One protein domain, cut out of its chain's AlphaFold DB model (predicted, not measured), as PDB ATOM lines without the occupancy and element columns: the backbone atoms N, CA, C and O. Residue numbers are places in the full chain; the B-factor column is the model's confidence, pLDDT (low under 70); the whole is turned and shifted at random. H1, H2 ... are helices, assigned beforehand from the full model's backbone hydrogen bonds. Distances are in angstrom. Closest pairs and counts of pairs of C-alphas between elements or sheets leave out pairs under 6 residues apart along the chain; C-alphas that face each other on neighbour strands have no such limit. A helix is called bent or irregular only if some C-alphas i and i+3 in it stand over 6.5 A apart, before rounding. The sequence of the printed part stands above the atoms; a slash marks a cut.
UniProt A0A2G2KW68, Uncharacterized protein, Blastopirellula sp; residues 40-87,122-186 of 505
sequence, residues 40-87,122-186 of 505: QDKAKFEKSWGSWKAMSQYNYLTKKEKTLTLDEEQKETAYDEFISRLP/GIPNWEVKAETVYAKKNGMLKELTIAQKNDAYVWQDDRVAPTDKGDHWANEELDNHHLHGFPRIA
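This is residues 40 to 87 and 122 to 186 of the 505 residues of an uncharacterized protein of Blastopirellula sp (UniProt A0A2G2KW68). One long helix, H1, stands in the middle like a post, with a group of shorter helices on each of two opposite sides: H3 crosses it on one side, with H2 packed beyond H3, and H4 crosses it on the other, with the short H5 and H6 beyond H4. The first turns of H1, residues 40 to 48, stick out free of the rest. The printed part has 113 residues, with six named helices in the order H1 to H6 and no named strand; the class is all helix. It is compact, with a radius of gyration of the C-alphas of 15.1 A, and spans 43 by 36 by 28 A.

H1, residues 40 to 65, begins at C-alpha 40, (5.359, -13.561, 6.238), and is 36.2 A long from first to last C-alpha. H1 is neither bent nor irregular, but only just: C-alphas 62 and 65 are 6.4 A apart. H2, residues 72 to 83, and H3, residues 126 to 137, are each 16.4 A long. H4, residues 146 to 156, is 15.3 A long and begins at C-alpha 146, (26.380, -5.964, -10.991). H5, residues 168 to 171, is 5.1 A long. H6, residues 176 to 181, is 8.9 A long and ends at C-alpha 181, (12.911, 6.121, -7.814).

H1 touches H3 with residues 54 to 58 alone, the closest C-alphas being those of Met 55 and Thr 132, 5.7 A apart; their lines are about perpendicular, at 84 degrees. H1 touches H4 with residues 53 to 60 alone, closest at the C-alphas of Ser 56 and Gln 156, 5.5 A, and about perpendicular at 87 degrees. H2 touches H3, with the C-alphas of Phe 82 and Ala 130 closest at 5.3 A, and is about perpendicular to it at 79 degrees. The helix packing is mostly crossed, with no shallow tilt among these three pairs. H5 touches H4, closest at the C-alphas of Ala 147 and Ala 170, 4.5 A. H6 is close to H4 but not clearly touching, with the C-alphas of Val 154 and Leu 179 closest at 6.9 A; they run the same way at a steep tilt of 69 degrees, only just short of about perpendicular. H1 and H2 are apart, as are H3 and H4. In H2, H3, H4 and H6 every O i to N i+4 pair is within hydrogen-bond range, in H1 21 of 22 are, and H5 is too short for such a pair.

The C-alphas of Pro 87 and Asp 164, the two farthest apart, are 45.5 A from each other. Residues 88 to 121 are not printed, and C-alphas 87 and 122 are 13.4 A apart across this cut, which lies in the link from H2 to H3. The link from H4 to H5 is long, with 11 residues. The mean pLDDT of the printed part is 85.3; residues 122 to 124 and residue 143 are under 70.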
ATOM      1  N   GLN A  40       5.841 -12.641   7.260       89.81
ATOM      2  CA  GLN A  40       5.359 -13.561   6.238       89.81
ATOM      3  C   GLN A  40       5.166 -12.853   4.892       89.81
ATOM      4  O   GLN A  40       5.498 -13.400   3.836       89.81
ATOM      5  N   ASP A  41       4.644 -11.626   4.911       87.62
ATOM      6  CA  ASP A  41       4.440 -10.842   3.695       87.62
ATOM      7  C   ASP A  41       5.764 -10.294   3.150       87.62
ATOM      8  O   ASP A  41       5.938 -10.254   1.929       87.62
ATOM      9  N   LYS A  42       6.735  -9.974   4.023       89.38
ATOM     10  CA  LYS A  42       8.119  -9.688   3.598       89.38
ATOM     11  C   LYS A  42       8.750 -10.896   2.914       89.38
ATOM     12  O   LYS A  42       9.276 -10.763   1.816       89.38
ATOM     13  N   ALA A  43       8.635 -12.091   3.492       89.75
ATOM     14  CA  ALA A  43       9.182 -13.312   2.903       89.75
ATOM     15  C   ALA A  43       8.535 -13.647   1.543       89.75
ATOM     16  O   ALA A  43       9.222 -14.024   0.588       89.75
ATOM     17  N   LYS A  44       7.211 -13.464   1.413       88.50
ATOM     18  CA  LYS A  44       6.493 -13.593   0.127       88.50
ATOM     19  C   LYS A  44       6.973 -12.576  -0.903       88.50
ATOM     20  O   LYS A  44       7.115 -12.922  -2.081       88.50
ATOM     21  N   PHE A  45       7.209 -11.339  -0.473       90.25
ATOM     22  CA  PHE A  45       7.790 -10.309  -1.317       90.25
ATOM     23  C   PHE A  45       9.198 -10.688  -1.773       90.25
ATOM     24  O   PHE A  45       9.408 -10.731  -2.978       90.25
ATOM     25  N   GLU A  46      10.106 -11.078  -0.878       90.31
ATOM     26  CA  GLU A  46      11.476 -11.480  -1.233       90.31
ATOM     27  C   GLU A  46      11.504 -12.649  -2.223       90.31
ATOM     28  O   GLU A  46      12.233 -12.632  -3.217       90.31
ATOM     29  N   LYS A  47      10.629 -13.645  -2.034       90.00
ATOM     30  CA  LYS A  47      10.470 -14.751  -2.990       90.00
ATOM     31  C   LYS A  47      10.013 -14.257  -4.367       90.00
ATOM     32  O   LYS A  47      10.524 -14.706  -5.400       90.00
ATOM     33  N   SER A  48       9.042 -13.344  -4.393       87.69
ATOM     34  CA  SER A  48       8.490 -12.785  -5.635       87.69
ATOM     35  C   SER A  48       9.500 -11.871  -6.333       87.69
ATOM     36  O   SER A  48       9.673 -11.957  -7.548       87.69
ATOM     37  N   TRP A  49      10.213 -11.053  -5.560       90.00
ATOM     38  CA  TRP A  49      11.277 -10.162  -5.997       90.00
ATOM     39  C   TRP A  49      12.448 -10.951  -6.576       90.00
ATOM     40  O   TRP A  49      12.837 -10.718  -7.716       90.00
ATOM     41  N   GLY A  50      12.935 -11.977  -5.878       89.94
ATOM     42  CA  GLY A  50      13.992 -12.856  -6.381       89.94
ATOM     43  C   GLY A  50      13.607 -13.629  -7.648       89.94
ATOM     44  O   GLY A  50      14.461 -13.880  -8.501       89.94
ATOM     45  N   SER A  51      12.330 -13.991  -7.804       88.75
ATOM     46  CA  SER A  51      11.817 -14.597  -9.043       88.75
ATOM     47  C   SER A  51      11.786 -13.583 -10.190       88.75
ATOM     48  O   SER A  51      12.184 -13.896 -11.312       88.75
ATOM     49  N   TRP A  52      11.373 -12.347  -9.903       91.00
ATOM     50  CA  TRP A  52      11.365 -11.254 -10.869       91.00
ATOM     51  C   TRP A  52      12.783 -10.832 -11.294       91.00
ATOM     52  O   TRP A  52      13.020 -10.611 -12.481       91.00
ATOM     53  N   LYS A  53      13.758 -10.795 -10.376       91.81
ATOM     54  CA  LYS A  53      15.167 -10.504 -10.702       91.81
ATOM     55  C   LYS A  53      15.756 -11.536 -11.662       91.81
ATOM     56  O   LYS A  53      16.354 -11.156 -12.665       91.81
ATOM     57  N   ALA A  54      15.524 -12.825 -11.403       90.25
ATOM     58  CA  ALA A  54      15.967 -13.899 -12.295       90.25
ATOM     59  C   ALA A  54      15.338 -13.772 -13.691       90.25
ATOM     60  O   ALA A  54      16.032 -13.861 -14.699       90.25
ATOM     61  N   MET A  55      14.038 -13.476 -13.747       90.25
ATOM     62  CA  MET A  55      13.318 -13.218 -14.997       90.25
ATOM     63  C   MET A  55      13.885 -12.011 -15.752       90.25
ATOM     64  O   MET A  55      13.988 -12.033 -16.977       90.25
ATOM     65  N   SER A  56      14.252 -10.948 -15.038       90.75
ATOM     66  CA  SER A  56      14.835  -9.742 -15.631       90.75
ATOM     67  C   SER A  56      16.183 -10.045 -16.282       90.75
ATOM     68  O   SER A  56      16.394  -9.701 -17.442       90.75
ATOM     69  N   GLN A  57      17.053 -10.757 -15.564       91.44
ATOM     70  CA  GLN A  57      18.365 -11.195 -16.046       91.44
ATOM     71  C   GLN A  57      18.242 -12.121 -17.260       91.44
ATOM     72  O   GLN A  57      18.878 -11.878 -18.282       91.44
ATOM     73  N   TYR A  58      17.365 -13.126 -17.186       90.94
ATOM     74  CA  TYR A  58      17.119 -14.048 -18.293       90.94
ATOM     75  C   TYR A  58      16.630 -13.316 -19.547       90.94
ATOM     76  O   TYR A  58      17.183 -13.492 -20.630       90.94
ATOM     77  N   ASN A  59      15.625 -12.440 -19.414       90.19
ATOM     78  CA  ASN A  59      15.124 -11.668 -20.552       90.19
ATOM     79  C   ASN A  59      16.191 -10.726 -21.129       90.19
ATOM     80  O   ASN A  59      16.200 -10.506 -22.336       90.19
ATOM     81  N   TYR A  60      17.063 -10.159 -20.296       89.50
ATOM     82  CA  TYR A  60      18.145  -9.293 -20.756       89.50
ATOM     83  C   TYR A  60      19.172 -10.073 -21.585       89.50
ATOM     84  O   TYR A  60      19.467  -9.684 -22.716       89.50
ATOM     85  N   LEU A  61      19.636 -11.218 -21.075       88.19
ATOM     86  CA  LEU A  61      20.601 -12.082 -21.760       88.19
ATOM     87  C   LEU A  61      20.050 -12.660 -23.068       88.19
ATOM     88  O   LEU A  61      20.764 -12.715 -24.061       88.19
ATOM     89  N   THR A  62      18.778 -13.052 -23.095       87.56
ATOM     90  CA  THR A  62      18.162 -13.681 -24.278       87.56
ATOM     91  C   THR A  62      17.698 -12.675 -25.329       87.56
ATOM     92  O   THR A  62      17.837 -12.919 -26.524       87.56
ATOM     93  N   LYS A  63      17.123 -11.535 -24.919       86.44
ATOM     94  CA  LYS A  63      16.467 -10.597 -25.853       86.44
ATOM     95  C   LYS A  63      17.311  -9.382 -26.195       86.44
ATOM     96  O   LYS A  63      17.156  -8.857 -27.296       86.44
ATOM     97  N   LYS A  64      18.136  -8.901 -25.260       85.88
ATOM     98  CA  LYS A  64      18.929  -7.683 -25.451       85.88
ATOM     99  C   LYS A  64      20.361  -8.005 -25.863       85.88
ATOM    100  O   LYS A  64      20.751  -7.610 -26.954       85.88
ATOM    101  N   GLU A  65      21.089  -8.753 -25.040       85.19
ATOM    102  CA  GLU A  65      22.483  -9.135 -25.325       85.19
ATOM    103  C   GLU A  65      22.576 -10.316 -26.300       85.19
ATOM    104  O   GLU A  65      23.547 -10.436 -27.040       85.19
ATOM    105  N   LYS A  66      21.545 -11.173 -26.334       84.69
ATOM    106  CA  LYS A  66      21.485 -12.409 -27.138       84.69
ATOM    107  C   LYS A  66      22.662 -13.363 -26.885       84.69
ATOM    108  O   LYS A  66      23.050 -14.121 -27.769       84.69
ATOM    109  N   THR A  67      23.225 -13.329 -25.682       83.50
ATOM    110  CA  THR A  67      24.367 -14.156 -25.268       83.50
ATOM    111  C   THR A  67      23.943 -15.499 -24.682       83.50
ATOM    112  O   THR A  67      24.721 -16.446 -24.715       83.50
ATOM    113  N   LEU A  68      22.706 -15.607 -24.186       83.38
ATOM    114  CA  LEU A  68      22.130 -16.850 -23.673       83.38
ATOM    115  C   LEU A  68      21.007 -17.316 -24.601       83.38
ATOM    116  O   LEU A  68      20.068 -16.564 -24.853       83.38
ATOM    117  N   THR A  69      21.081 -18.562 -25.064       83.94
ATOM    118  CA  THR A  69      19.998 -19.236 -25.791       83.94
ATOM    119  C   THR A  69      19.910 -20.670 -25.285       83.94
ATOM    120  O   THR A  69      20.928 -21.353 -25.251       83.94
ATOM    121  N   LEU A  70      18.719 -21.106 -24.870       85.88
ATOM    122  CA  LEU A  70      18.473 -22.506 -24.523       85.88
ATOM    123  C   LEU A  70      18.258 -23.314 -25.806       85.88
ATOM    124  O   LEU A  70      17.549 -22.850 -26.707       85.88
ATOM    125  N   ASP A  71      18.856 -24.499 -25.878       89.69
ATOM    126  CA  ASP A  71      18.549 -25.466 -26.934       89.69
ATOM    127  C   ASP A  71      17.141 -26.074 -26.741       89.69
ATOM    128  O   ASP A  71      16.461 -25.826 -25.740       89.69
ATOM    129  N   GLU A  72      16.651 -26.814 -27.738       88.06
ATOM    130  CA  GLU A  72      15.287 -27.362 -27.700       88.06
ATOM    131  C   GLU A  72      15.103 -28.429 -26.606       88.06
ATOM    132  O   GLU A  72      14.044 -28.474 -25.982       88.06
ATOM    133  N   GLU A  73      16.139 -29.212 -26.292       88.88
ATOM    134  CA  GLU A  73      16.097 -30.242 -25.244       88.88
ATOM    135  C   GLU A  73      16.017 -29.612 -23.840       88.88
ATOM    136  O   GLU A  73      15.234 -30.025 -22.979       88.88
ATOM    137  N   GLN A  74      16.777 -28.539 -23.613       88.44
ATOM    138  CA  GLN A  74      16.737 -27.739 -22.393       88.44
ATOM    139  C   GLN A  74      15.380 -27.062 -22.205       88.44
ATOM    140  O   GLN A  74      14.887 -26.992 -21.078       88.44
ATOM    141  N   LYS A  75      14.765 -26.563 -23.285       87.88
ATOM    142  CA  LYS A  75      13.418 -25.976 -23.237       87.88
ATOM    143  C   LYS A  75      12.366 -27.015 -22.883       87.88
ATOM    144  O   LYS A  75      11.562 -26.752 -21.995       87.88
ATOM    145  N   GLU A  76      12.389 -28.177 -23.528       86.44
ATOM    146  CA  GLU A  76      11.458 -29.273 -23.241       86.44
ATOM    147  C   GLU A  76      11.566 -29.705 -21.774       86.44
ATOM    148  O   GLU A  76      10.580 -29.667 -21.036       86.44
ATOM    149  N   THR A  77      12.793 -29.923 -21.296       87.94
ATOM    150  CA  THR A  77      13.061 -30.221 -19.882       87.94
ATOM    151  C   THR A  77      12.548 -29.113 -18.957       87.94
ATOM    152  O   THR A  77      11.937 -29.382 -17.921       87.94
ATOM    153  N   ALA A  78      12.777 -27.844 -19.310       88.25
ATOM    154  CA  ALA A  78      12.304 -26.707 -18.528       88.25
ATOM    155  C   ALA A  78      10.772 -26.662 -18.445       88.25
ATOM    156  O   ALA A  78      10.226 -26.345 -17.384       88.25
ATOM    157  N   TYR A  79      10.080 -26.961 -19.545       88.94
ATOM    158  CA  TYR A  79       8.623 -26.971 -19.617       88.94
ATOM    159  C   TYR A  79       8.032 -28.095 -18.771       88.94
ATOM    160  O   TYR A  79       7.169 -27.813 -17.937       88.94
ATOM    161  N   ASP A  80       8.555 -29.310 -18.887       85.00
ATOM    162  CA  ASP A  80       8.081 -30.468 -18.127       85.00
ATOM    163  C   ASP A  80       8.309 -30.298 -16.619       85.00
ATOM    164  O   ASP A  80       7.397 -30.479 -15.797       85.00
ATOM    165  N   GLU A  81       9.504 -29.845 -16.222       86.25
ATOM    166  CA  GLU A  81       9.804 -29.536 -14.819       86.25
ATOM    167  C   GLU A  81       8.928 -28.397 -14.275       86.25
ATOM    168  O   GLU A  81       8.619 -28.352 -13.081       86.25
ATOM    169  N   PHE A  82       8.542 -27.434 -15.113       86.56
ATOM    170  CA  PHE A  82       7.681 -26.337 -14.685       86.56
ATOM    171  C   PHE A  82       6.230 -26.789 -14.520       86.56
ATOM    172  O   PHE A  82       5.611 -26.468 -13.503       86.56
ATOM    173  N   ILE A  83       5.698 -27.527 -15.497       83.81
ATOM    174  CA  ILE A  83       4.315 -28.016 -15.510       83.81
ATOM    175  C   ILE A  83       4.074 -28.950 -14.323       83.81
ATOM    176  O   ILE A  83       3.133 -28.722 -13.566       83.81
ATOM    177  N   SER A  84       4.978 -29.900 -14.075       79.81
ATOM    178  CA  SER A  84       4.890 -30.840 -12.945       79.81
ATOM    179  C   SER A  84       4.825 -30.171 -11.562       79.81
ATOM    180  O   SER A  84       4.312 -30.758 -10.611       79.81
ATOM    181  N   ARG A  85       5.301 -28.925 -11.425       80.88
ATOM    182  CA  ARG A  85       5.256 -28.154 -10.166       80.88
ATOM    183  C   ARG A  85       3.983 -27.325  -9.996       80.88
ATOM    184  O   ARG A  85       3.790 -26.733  -8.929       80.88
ATOM    185  N   LEU A  86       3.147 -27.208 -11.026       75.12
ATOM    186  CA  LEU A  86       1.912 -26.432 -10.959       75.12
ATOM    187  C   LEU A  86       0.840 -27.194 -10.163       75.12
ATOM    188  O   LEU A  86       0.587 -28.357 -10.435       75.12
ATOM    189  N   PRO A  87       0.135 -26.562  -9.217       72.06
ATOM    190  CA  PRO A  87      -0.982 -27.218  -8.544       72.06
ATOM    191  C   PRO A  87      -2.150 -27.492  -9.508       72.06
ATOM    192  O   PRO A  87      -2.574 -26.605 -10.267       72.06
ATOM    193  N   GLY A 122      -2.259 -21.826 -19.493       61.12
ATOM    194  CA  GLY A 122      -2.825 -20.568 -20.015       61.12
ATOM    195  C   GLY A 122      -2.307 -19.292 -19.326       61.12
ATOM    196  O   GLY A 122      -2.986 -18.267 -19.318       61.12
ATOM    197  N   ILE A 123      -1.142 -19.352 -18.676       61.56
ATOM    198  CA  ILE A 123      -0.547 -18.245 -17.930       61.56
ATOM    199  C   ILE A 123       0.243 -17.374 -18.920       61.56
ATOM    200  O   ILE A 123       1.106 -17.892 -19.632       61.56
ATOM    201  N   PRO A 124       0.033 -16.045 -18.942       59.94
ATOM    202  CA  PRO A 124       0.867 -15.154 -19.738       59.94
ATOM    203  C   PRO A 124       2.359 -15.339 -19.395       59.94
ATOM    204  O   PRO A 124       2.758 -15.170 -18.239       59.94
ATOM    205  N   ASN A 125       3.169 -15.673 -20.407       71.88
ATOM    206  CA  ASN A 125       4.623 -15.901 -20.333       71.88
ATOM    207  C   ASN A 125       5.073 -17.119 -19.499       71.88
ATOM    208  O   ASN A 125       6.129 -17.061 -18.868       71.88
ATOM    209  N   TRP A 126       4.295 -18.204 -19.458       79.94
ATOM    210  CA  TRP A 126       4.706 -19.421 -18.746       79.94
ATOM    211  C   TRP A 126       5.993 -20.046 -19.311       79.94
ATOM    212  O   TRP A 126       6.835 -20.433 -18.514       79.94
ATOM    213  N   GLU A 127       6.186 -20.045 -20.636       85.69
ATOM    214  CA  GLU A 127       7.401 -20.556 -21.303       85.69
ATOM    215  C   GLU A 127       8.641 -19.827 -20.778       85.69
ATOM    216  O   GLU A 127       9.531 -20.424 -20.188       85.69
ATOM    217  N   VAL A 128       8.622 -18.492 -20.835       86.19
ATOM    218  CA  VAL A 128       9.716 -17.657 -20.318       86.19
ATOM    219  C   VAL A 128       9.944 -17.895 -18.817       86.19
ATOM    220  O   VAL A 128      11.078 -17.836 -18.345       86.19
ATOM    221  N   LYS A 129       8.886 -18.162 -18.033       86.75
ATOM    222  CA  LYS A 129       9.014 -18.506 -16.602       86.75
ATOM    223  C   LYS A 129       9.676 -19.860 -16.397       86.75
ATOM    224  O   LYS A 129      10.547 -19.947 -15.535       86.75
ATOM    225  N   ALA A 130       9.282 -20.867 -17.164       86.25
ATOM    226  CA  ALA A 130       9.869 -22.196 -17.136       86.25
ATOM    227  C   ALA A 130      11.363 -22.134 -17.483       86.25
ATOM    228  O   ALA A 130      12.203 -22.517 -16.668       86.25
ATOM    229  N   GLU A 131      11.694 -21.504 -18.609       91.19
ATOM    230  CA  GLU A 131      13.067 -21.278 -19.061       91.19
ATOM    231  C   GLU A 131      13.904 -20.507 -18.028       91.19
ATOM    232  O   GLU A 131      15.023 -20.895 -17.706       91.19
ATOM    233  N   THR A 132      13.354 -19.441 -17.433       89.12
ATOM    234  CA  THR A 132      14.044 -18.667 -16.384       89.12
ATOM    235  C   THR A 132      14.356 -19.529 -15.160       89.12
ATOM    236  O   THR A 132      15.439 -19.421 -14.579       89.12
ATOM    237  N   VAL A 133      13.397 -20.351 -14.715       89.00
ATOM    238  CA  VAL A 133      13.576 -21.237 -13.556       89.00
ATOM    239  C   VAL A 133      14.666 -22.264 -13.845       89.00
ATOM    240  O   VAL A 133      15.529 -22.471 -12.989       89.00
ATOM    241  N   TYR A 134      14.668 -22.835 -15.050       89.62
ATOM    242  CA  TYR A 134      15.700 -23.756 -15.512       89.62
ATOM    243  C   TYR A 134      17.080 -23.086 -15.574       89.62
ATOM    244  O   TYR A 134      18.024 -23.561 -14.942       89.62
ATOM    245  N   ALA A 135      17.195 -21.929 -16.231       87.69
ATOM    246  CA  ALA A 135      18.445 -21.175 -16.339       87.69
ATOM    247  C   ALA A 135      19.005 -20.784 -14.959       87.69
ATOM    248  O   ALA A 135      20.208 -20.877 -14.707       87.69
ATOM    249  N   LYS A 136      18.130 -20.398 -14.021       88.69
ATOM    250  CA  LYS A 136      18.515 -20.111 -12.633       88.69
ATOM    251  C   LYS A 136      19.035 -21.358 -11.915       88.69
ATOM    252  O   LYS A 136      20.056 -21.271 -11.233       88.69
ATOM    253  N   LYS A 137      18.338 -22.493 -12.044       88.62
ATOM    254  CA  LYS A 137      18.699 -23.778 -11.417       88.62
ATOM    255  C   LYS A 137      20.057 -24.280 -11.917       88.62
ATOM    256  O   LYS A 137      20.864 -24.716 -11.105       88.62
ATOM    257  N   ASN A 138      20.334 -24.117 -13.210       87.75
ATOM    258  CA  ASN A 138      21.587 -24.529 -13.852       87.75
ATOM    259  C   ASN A 138      22.708 -23.473 -13.784       87.75
ATOM    260  O   ASN A 138      23.763 -23.645 -14.382       87.75
ATOM    261  N   GLY A 139      22.515 -22.369 -13.051       83.94
ATOM    262  CA  GLY A 139      23.565 -21.369 -12.817       83.94
ATOM    263  C   GLY A 139      23.897 -20.459 -14.006       83.94
ATOM    264  O   GLY A 139      24.798 -19.636 -13.879       83.94
ATOM    265  N   MET A 140      23.136 -20.524 -15.100       83.00
ATOM    266  CA  MET A 140      23.362 -19.775 -16.348       83.00
ATOM    267  C   MET A 140      23.190 -18.251 -16.202       83.00
ATOM    268  O   MET A 140      23.599 -17.485 -17.063       83.00
ATOM    269  N   LEU A 141      22.576 -17.781 -15.110       79.75
ATOM    270  CA  LEU A 141      22.357 -16.349 -14.844       79.75
ATOM    271  C   LEU A 141      23.510 -15.678 -14.069       79.75
ATOM    272  O   LEU A 141      23.450 -14.478 -13.801       79.75
ATOM    273  N   LYS A 142      24.533 -16.439 -13.650       72.69
ATOM    274  CA  LYS A 142      25.611 -15.950 -12.767       72.69
ATOM    275  C   LYS A 142      26.661 -15.087 -13.472       72.69
ATOM    276  O   LYS A 142      27.441 -14.436 -12.787       72.69
ATOM    277  N   GLU A 143      26.666 -15.063 -14.799       69.62
ATOM    278  CA  GLU A 143      27.694 -14.393 -15.607       69.62
ATOM    279  C   GLU A 143      27.545 -12.862 -15.665       69.62
ATOM    280  O   GLU A 143      28.450 -12.164 -16.110       69.62
ATOM    281  N   LEU A 144      26.419 -12.315 -15.193       81.25
ATOM    282  CA  LEU A 144      26.167 -10.873 -15.222       81.25
ATOM    283  C   LEU A 144      26.936 -10.138 -14.116       81.25
ATOM    284  O   LEU A 144      26.742 -10.401 -12.923       81.25
ATOM    285  N   THR A 145      27.711  -9.128 -14.514       87.69
ATOM    286  CA  THR A 145      28.248  -8.112 -13.595       87.69
ATOM    287  C   THR A 145      27.111  -7.356 -12.894       87.69
ATOM    288  O   THR A 145      25.981  -7.308 -13.388       87.69
ATOM    289  N   ILE A 146      27.389  -6.733 -11.746       88.12
ATOM    290  CA  ILE A 146      26.380  -5.964 -10.991       88.12
ATOM    291  C   ILE A 146      25.773  -4.847 -11.857       88.12
ATOM    292  O   ILE A 146      24.550  -4.717 -11.916       88.12
ATOM    293  N   ALA A 147      26.597  -4.136 -12.631       87.94
ATOM    294  CA  ALA A 147      26.129  -3.117 -13.570       87.94
ATOM    295  C   ALA A 147      25.140  -3.673 -14.610       87.94
ATOM    296  O   ALA A 147      24.098  -3.067 -14.868       87.94
ATOM    297  N   GLN A 148      25.421  -4.852 -15.177       88.88
ATOM    298  CA  GLN A 148      24.524  -5.487 -16.146       88.88
ATOM    299  C   GLN A 148      23.222  -5.975 -15.497       88.88
ATOM    300  O   GLN A 148      22.165  -5.908 -16.122       88.88
ATOM    301  N   LYS A 149      23.258  -6.425 -14.235       90.94
ATOM    302  CA  LYS A 149      22.037  -6.754 -13.479       90.94
ATOM    303  C   LYS A 149      21.167  -5.517 -13.263       90.94
ATOM    304  O   LYS A 149      19.964  -5.578 -13.509       90.94
ATOM    305  N   ASN A 150      21.770  -4.399 -12.871       92.25
ATOM    306  CA  ASN A 150      21.065  -3.134 -12.671       92.25
ATOM    307  C   ASN A 150      20.436  -2.630 -13.980       92.25
ATOM    308  O   ASN A 150      19.258  -2.260 -14.011       92.25
ATOM    309  N   ASP A 151      21.169  -2.735 -15.090       90.31
ATOM    310  CA  ASP A 151      20.651  -2.445 -16.429       90.31
ATOM    311  C   ASP A 151      19.504  -3.382 -16.832       90.31
ATOM    312  O   ASP A 151      18.537  -2.939 -17.459       90.31
ATOM    313  N   ALA A 152      19.574  -4.660 -16.449       91.06
ATOM    314  CA  ALA A 152      18.505  -5.625 -16.679       91.06
ATOM    315  C   ALA A 152      17.227  -5.276 -15.906       91.06
ATOM    316  O   ALA A 152      16.134  -5.390 -16.464       91.06
ATOM    317  N   TYR A 153      17.335  -4.813 -14.658       92.31
ATOM    318  CA  TYR A 153      16.176  -4.428 -13.844       92.31
ATOM    319  C   TYR A 153      15.479  -3.184 -14.387       92.31
ATOM    320  O   TYR A 153      14.258  -3.186 -14.555       92.31
ATOM    321  N   VAL A 154      16.247  -2.147 -14.728       90.81
ATOM    322  CA  VAL A 154      15.703  -0.926 -15.336       90.81
ATOM    323  C   VAL A 154      15.057  -1.218 -16.688       90.81
ATOM    324  O   VAL A 154      13.962  -0.728 -16.963       90.81
ATOM    325  N   TRP A 155      15.680  -2.066 -17.509       90.56
ATOM    326  CA  TRP A 155      15.121  -2.460 -18.800       90.56
ATOM    327  C   TRP A 155      13.845  -3.304 -18.662       90.56
ATOM    328  O   TRP A 155      12.879  -3.074 -19.390       90.56
ATOM    329  N   GLN A 156      13.800  -4.255 -17.723       90.19
ATOM    330  CA  GLN A 156      12.624  -5.105 -17.527       90.19
ATOM    331  C   GLN A 156      11.419  -4.321 -16.982       90.19
ATOM    332  O   GLN A 156      10.297  -4.591 -17.412       90.19
ATOM    333  N   ASP A 157      11.629  -3.346 -16.088       87.88
ATOM    334  CA  ASP A 157      10.561  -2.497 -15.529       87.88
ATOM    335  C   ASP A 157      10.236  -1.265 -16.412       87.88
ATOM    336  O   ASP A 157       9.496  -0.383 -15.977       87.88
ATOM    337  N   ASP A 158      10.763  -1.181 -17.644       88.69
ATOM    338  CA  ASP A 158      10.619  -0.037 -18.569       88.69
ATOM    339  C   ASP A 158      10.909   1.322 -17.896       88.69
ATOM    340  O   ASP A 158      10.097   2.256 -17.946       88.69
ATOM    341  N   ARG A 159      12.060   1.442 -17.231       88.06
ATOM    342  CA  ARG A 159      12.514   2.686 -16.592       88.06
ATOM    343  C   ARG A 159      13.617   3.375 -17.378       88.06
ATOM    344  O   ARG A 159      14.324   2.755 -18.167       88.06
ATOM    345  N   VAL A 160      13.737   4.681 -17.171       86.44
ATOM    346  CA  VAL A 160      14.827   5.489 -17.718       86.44
ATOM    347  C   VAL A 160      16.023   5.341 -16.786       86.44
ATOM    348  O   VAL A 160      15.933   5.677 -15.606       86.44
ATOM    349  N   ALA A 161      17.127   4.806 -17.306       84.06
ATOM    350  CA  ALA A 161      18.376   4.724 -16.555       84.06
ATOM    351  C   ALA A 161      18.915   6.137 -16.259       84.06
ATOM    352  O   ALA A 161      18.754   7.025 -17.103       84.06
ATOM    353  N   PRO A 162      19.565   6.357 -15.103       83.56
ATOM    354  CA  PRO A 162      20.226   7.626 -14.824       83.56
ATOM    355  C   PRO A 162      21.335   7.895 -15.853       83.56
ATOM    356  O   PRO A 162      21.988   6.970 -16.340       83.56
ATOM    357  N   THR A 163      21.520   9.171 -16.202       80.44
ATOM    358  CA  THR A 163      22.547   9.630 -17.153       80.44
ATOM    359  C   THR A 163      23.958   9.481 -16.599       80.44
ATOM    360  O   THR A 163      24.860   9.128 -17.352       80.44
ATOM    361  N   ASP A 164      24.136   9.710 -15.299       80.50
ATOM    362  CA  ASP A 164      25.368   9.407 -14.578       80.50
ATOM    363  C   ASP A 164      25.139   8.177 -13.698       80.50
ATOM    364  O   ASP A 164      24.308   8.196 -12.786       80.50
ATOM    365  N   LYS A 165      25.831   7.082 -14.021       79.81
ATOM    366  CA  LYS A 165      25.687   5.808 -13.312       79.81
ATOM    367  C   LYS A 165      26.622   5.687 -12.106       79.81
ATOM    368  O   LYS A 165      26.369   4.817 -11.290       79.81
ATOM    369  N   GLY A 166      27.609   6.564 -11.916       78.50
ATOM    370  CA  GLY A 166      28.511   6.550 -10.753       78.50
ATOM    371  C   GLY A 166      29.105   5.179 -10.360       78.50
ATOM    372  O   GLY A 166      28.946   4.165 -11.041       78.50
ATOM    373  N   ASP A 167      29.782   5.132  -9.212       77.25
ATOM    374  CA  ASP A 167      30.418   3.891  -8.732       77.25
ATOM    375  C   ASP A 167      29.413   2.907  -8.112       77.25
ATOM    376  O   ASP A 167      29.577   1.688  -8.190       77.25
ATOM    377  N   HIS A 168      28.332   3.421  -7.523       81.19
ATOM    378  CA  HIS A 168      27.299   2.611  -6.871       81.19
ATOM    379  C   HIS A 168      26.615   1.637  -7.846       81.19
ATOM    380  O   HIS A 168      26.319   0.506  -7.474       81.19
ATOM    381  N   TRP A 169      26.438   2.012  -9.119       86.69
ATOM    382  CA  TRP A 169      25.801   1.148 -10.119       86.69
ATOM    383  C   TRP A 169      26.624  -0.085 -10.487       86.69
ATOM    384  O   TRP A 169      26.060  -1.094 -10.911       86.69
ATOM    385  N   ALA A 170      27.949  -0.007 -10.352       86.12
ATOM    386  CA  ALA A 170      28.859  -1.109 -10.641       86.12
ATOM    387  C   ALA A 170      29.149  -1.987  -9.415       86.12
ATOM    388  O   ALA A 170      29.530  -3.145  -9.589       86.12
ATOM    389  N   ASN A 171      28.943  -1.461  -8.205       85.56
ATOM    390  CA  ASN A 171      29.351  -2.110  -6.958       85.56
ATOM    391  C   ASN A 171      28.175  -2.629  -6.115       85.56
ATOM    392  O   ASN A 171      28.358  -3.570  -5.345       85.56
ATOM    393  N   GLU A 172      26.968  -2.076  -6.278       88.75
ATOM    394  CA  GLU A 172      25.786  -2.445  -5.494       88.75
ATOM    395  C   GLU A 172      24.588  -2.795  -6.391       88.75
ATOM    396  O   GLU A 172      24.294  -2.132  -7.386       88.75
ATOM    397  N   GLU A 173      23.888  -3.882  -6.059       88.75
ATOM    398  CA  GLU A 173      22.698  -4.320  -6.795       88.75
ATOM    399  C   GLU A 173      21.481  -3.479  -6.376       88.75
ATOM    400  O   GLU A 173      21.192  -3.354  -5.186       88.75
ATOM    401  N   LEU A 174      20.738  -2.933  -7.345       88.19
ATOM    402  CA  LEU A 174      19.546  -2.126  -7.083       88.19
ATOM    403  C   LEU A 174      18.490  -2.940  -6.328       88.19
ATOM    404  O   LEU A 174      18.017  -3.983  -6.795       88.19
ATOM    405  N   ASP A 175      18.047  -2.409  -5.195       86.50
ATOM    406  CA  ASP A 175      16.851  -2.901  -4.524       86.50
ATOM    407  C   ASP A 175      15.564  -2.359  -5.185       86.50
ATOM    408  O   ASP A 175      15.572  -1.572  -6.140       86.50
ATOM    409  N   ASN A 176      14.418  -2.806  -4.671       87.38
ATOM    410  CA  ASN A 176      13.116  -2.365  -5.162       87.38
ATOM    411  C   ASN A 176      12.926  -0.849  -4.973       87.38
ATOM    412  O   ASN A 176      12.392  -0.186  -5.861       87.38
ATOM    413  N   HIS A 177      13.385  -0.285  -3.854       82.56
ATOM    414  CA  HIS A 177      13.203   1.124  -3.522       82.56
ATOM    415  C   HIS A 177      13.954   2.043  -4.499       82.56
ATOM    416  O   HIS A 177      13.346   2.951  -5.070       82.56
ATOM    417  N   HIS A 178      15.232   1.762  -4.762       85.50
ATOM    418  CA  HIS A 178      16.041   2.484  -5.743       85.50
ATOM    419  C   HIS A 178      15.437   2.374  -7.145       85.50
ATOM    420  O   HIS A 178      15.278   3.385  -7.829       85.50
ATOM    421  N   LEU A 179      15.009   1.169  -7.549       84.81
ATOM    422  CA  LEU A 179      14.361   0.962  -8.845       84.81
ATOM    423  C   LEU A 179      13.111   1.842  -8.992       84.81
ATOM    424  O   LEU A 179      12.914   2.462 -10.038       84.81
ATOM    425  N   HIS A 180      12.273   1.930  -7.951       81.81
ATOM    426  CA  HIS A 180      11.054   2.744  -7.981       81.81
ATOM    427  C   HIS A 180      11.301   4.253  -8.058       81.81
ATOM    428  O   HIS A 180      10.396   4.960  -8.506       81.81
ATOM    429  N   GLY A 181      12.502   4.721  -7.707       78.88
ATOM    430  CA  GLY A 181      12.911   6.121  -7.814       78.88
ATOM    431  C   GLY A 181      13.103   6.620  -9.250       78.88
ATOM    432  O   GLY A 181      12.951   7.813  -9.502       78.88
ATOM    433  N   PHE A 182      13.377   5.734 -10.215       84.12
ATOM    434  CA  PHE A 182      13.590   6.143 -11.606       84.12
ATOM    435  C   PHE A 182      12.270   6.342 -12.367       84.12
ATOM    436  O   PHE A 182      11.358   5.513 -12.239       84.12
ATOM    437  N   PRO A 183      12.147   7.384 -13.212       81.50
ATOM    438  CA  PRO A 183      10.949   7.595 -14.014       81.50
ATOM    439  C   PRO A 183      10.771   6.472 -15.044       81.50
ATOM    440  O   PRO A 183      11.734   5.885 -15.541       81.50
ATOM    441  N   ARG A 184       9.516   6.159 -15.380       81.94
ATOM    442  CA  ARG A 184       9.197   5.175 -16.427       81.94
ATOM    443  C   ARG A 184       9.358   5.783 -17.820       81.94
ATOM    444  O   ARG A 184       9.135   6.976 -18.009       81.94
ATOM    445  N   ILE A 185       9.708   4.946 -18.795       82.81
ATOM    446  CA  ILE A 185       9.826   5.340 -20.202       82.81
ATOM    447  C   ILE A 185       8.450   5.782 -20.721       82.81
ATOM    448  O   ILE A 185       7.436   5.107 -20.504       82.81
ATOM    449  N   ALA A 186       8.416   6.906 -21.439       74.00
ATOM    450  CA  ALA A 186       7.205   7.386 -22.093       74.00
ATOM    451  C   ALA A 186       6.690   6.342 -23.100       74.00
ATOM    452  O   ALA A 186       7.447   5.795 -23.898       74.00
TER     453      ALA A 186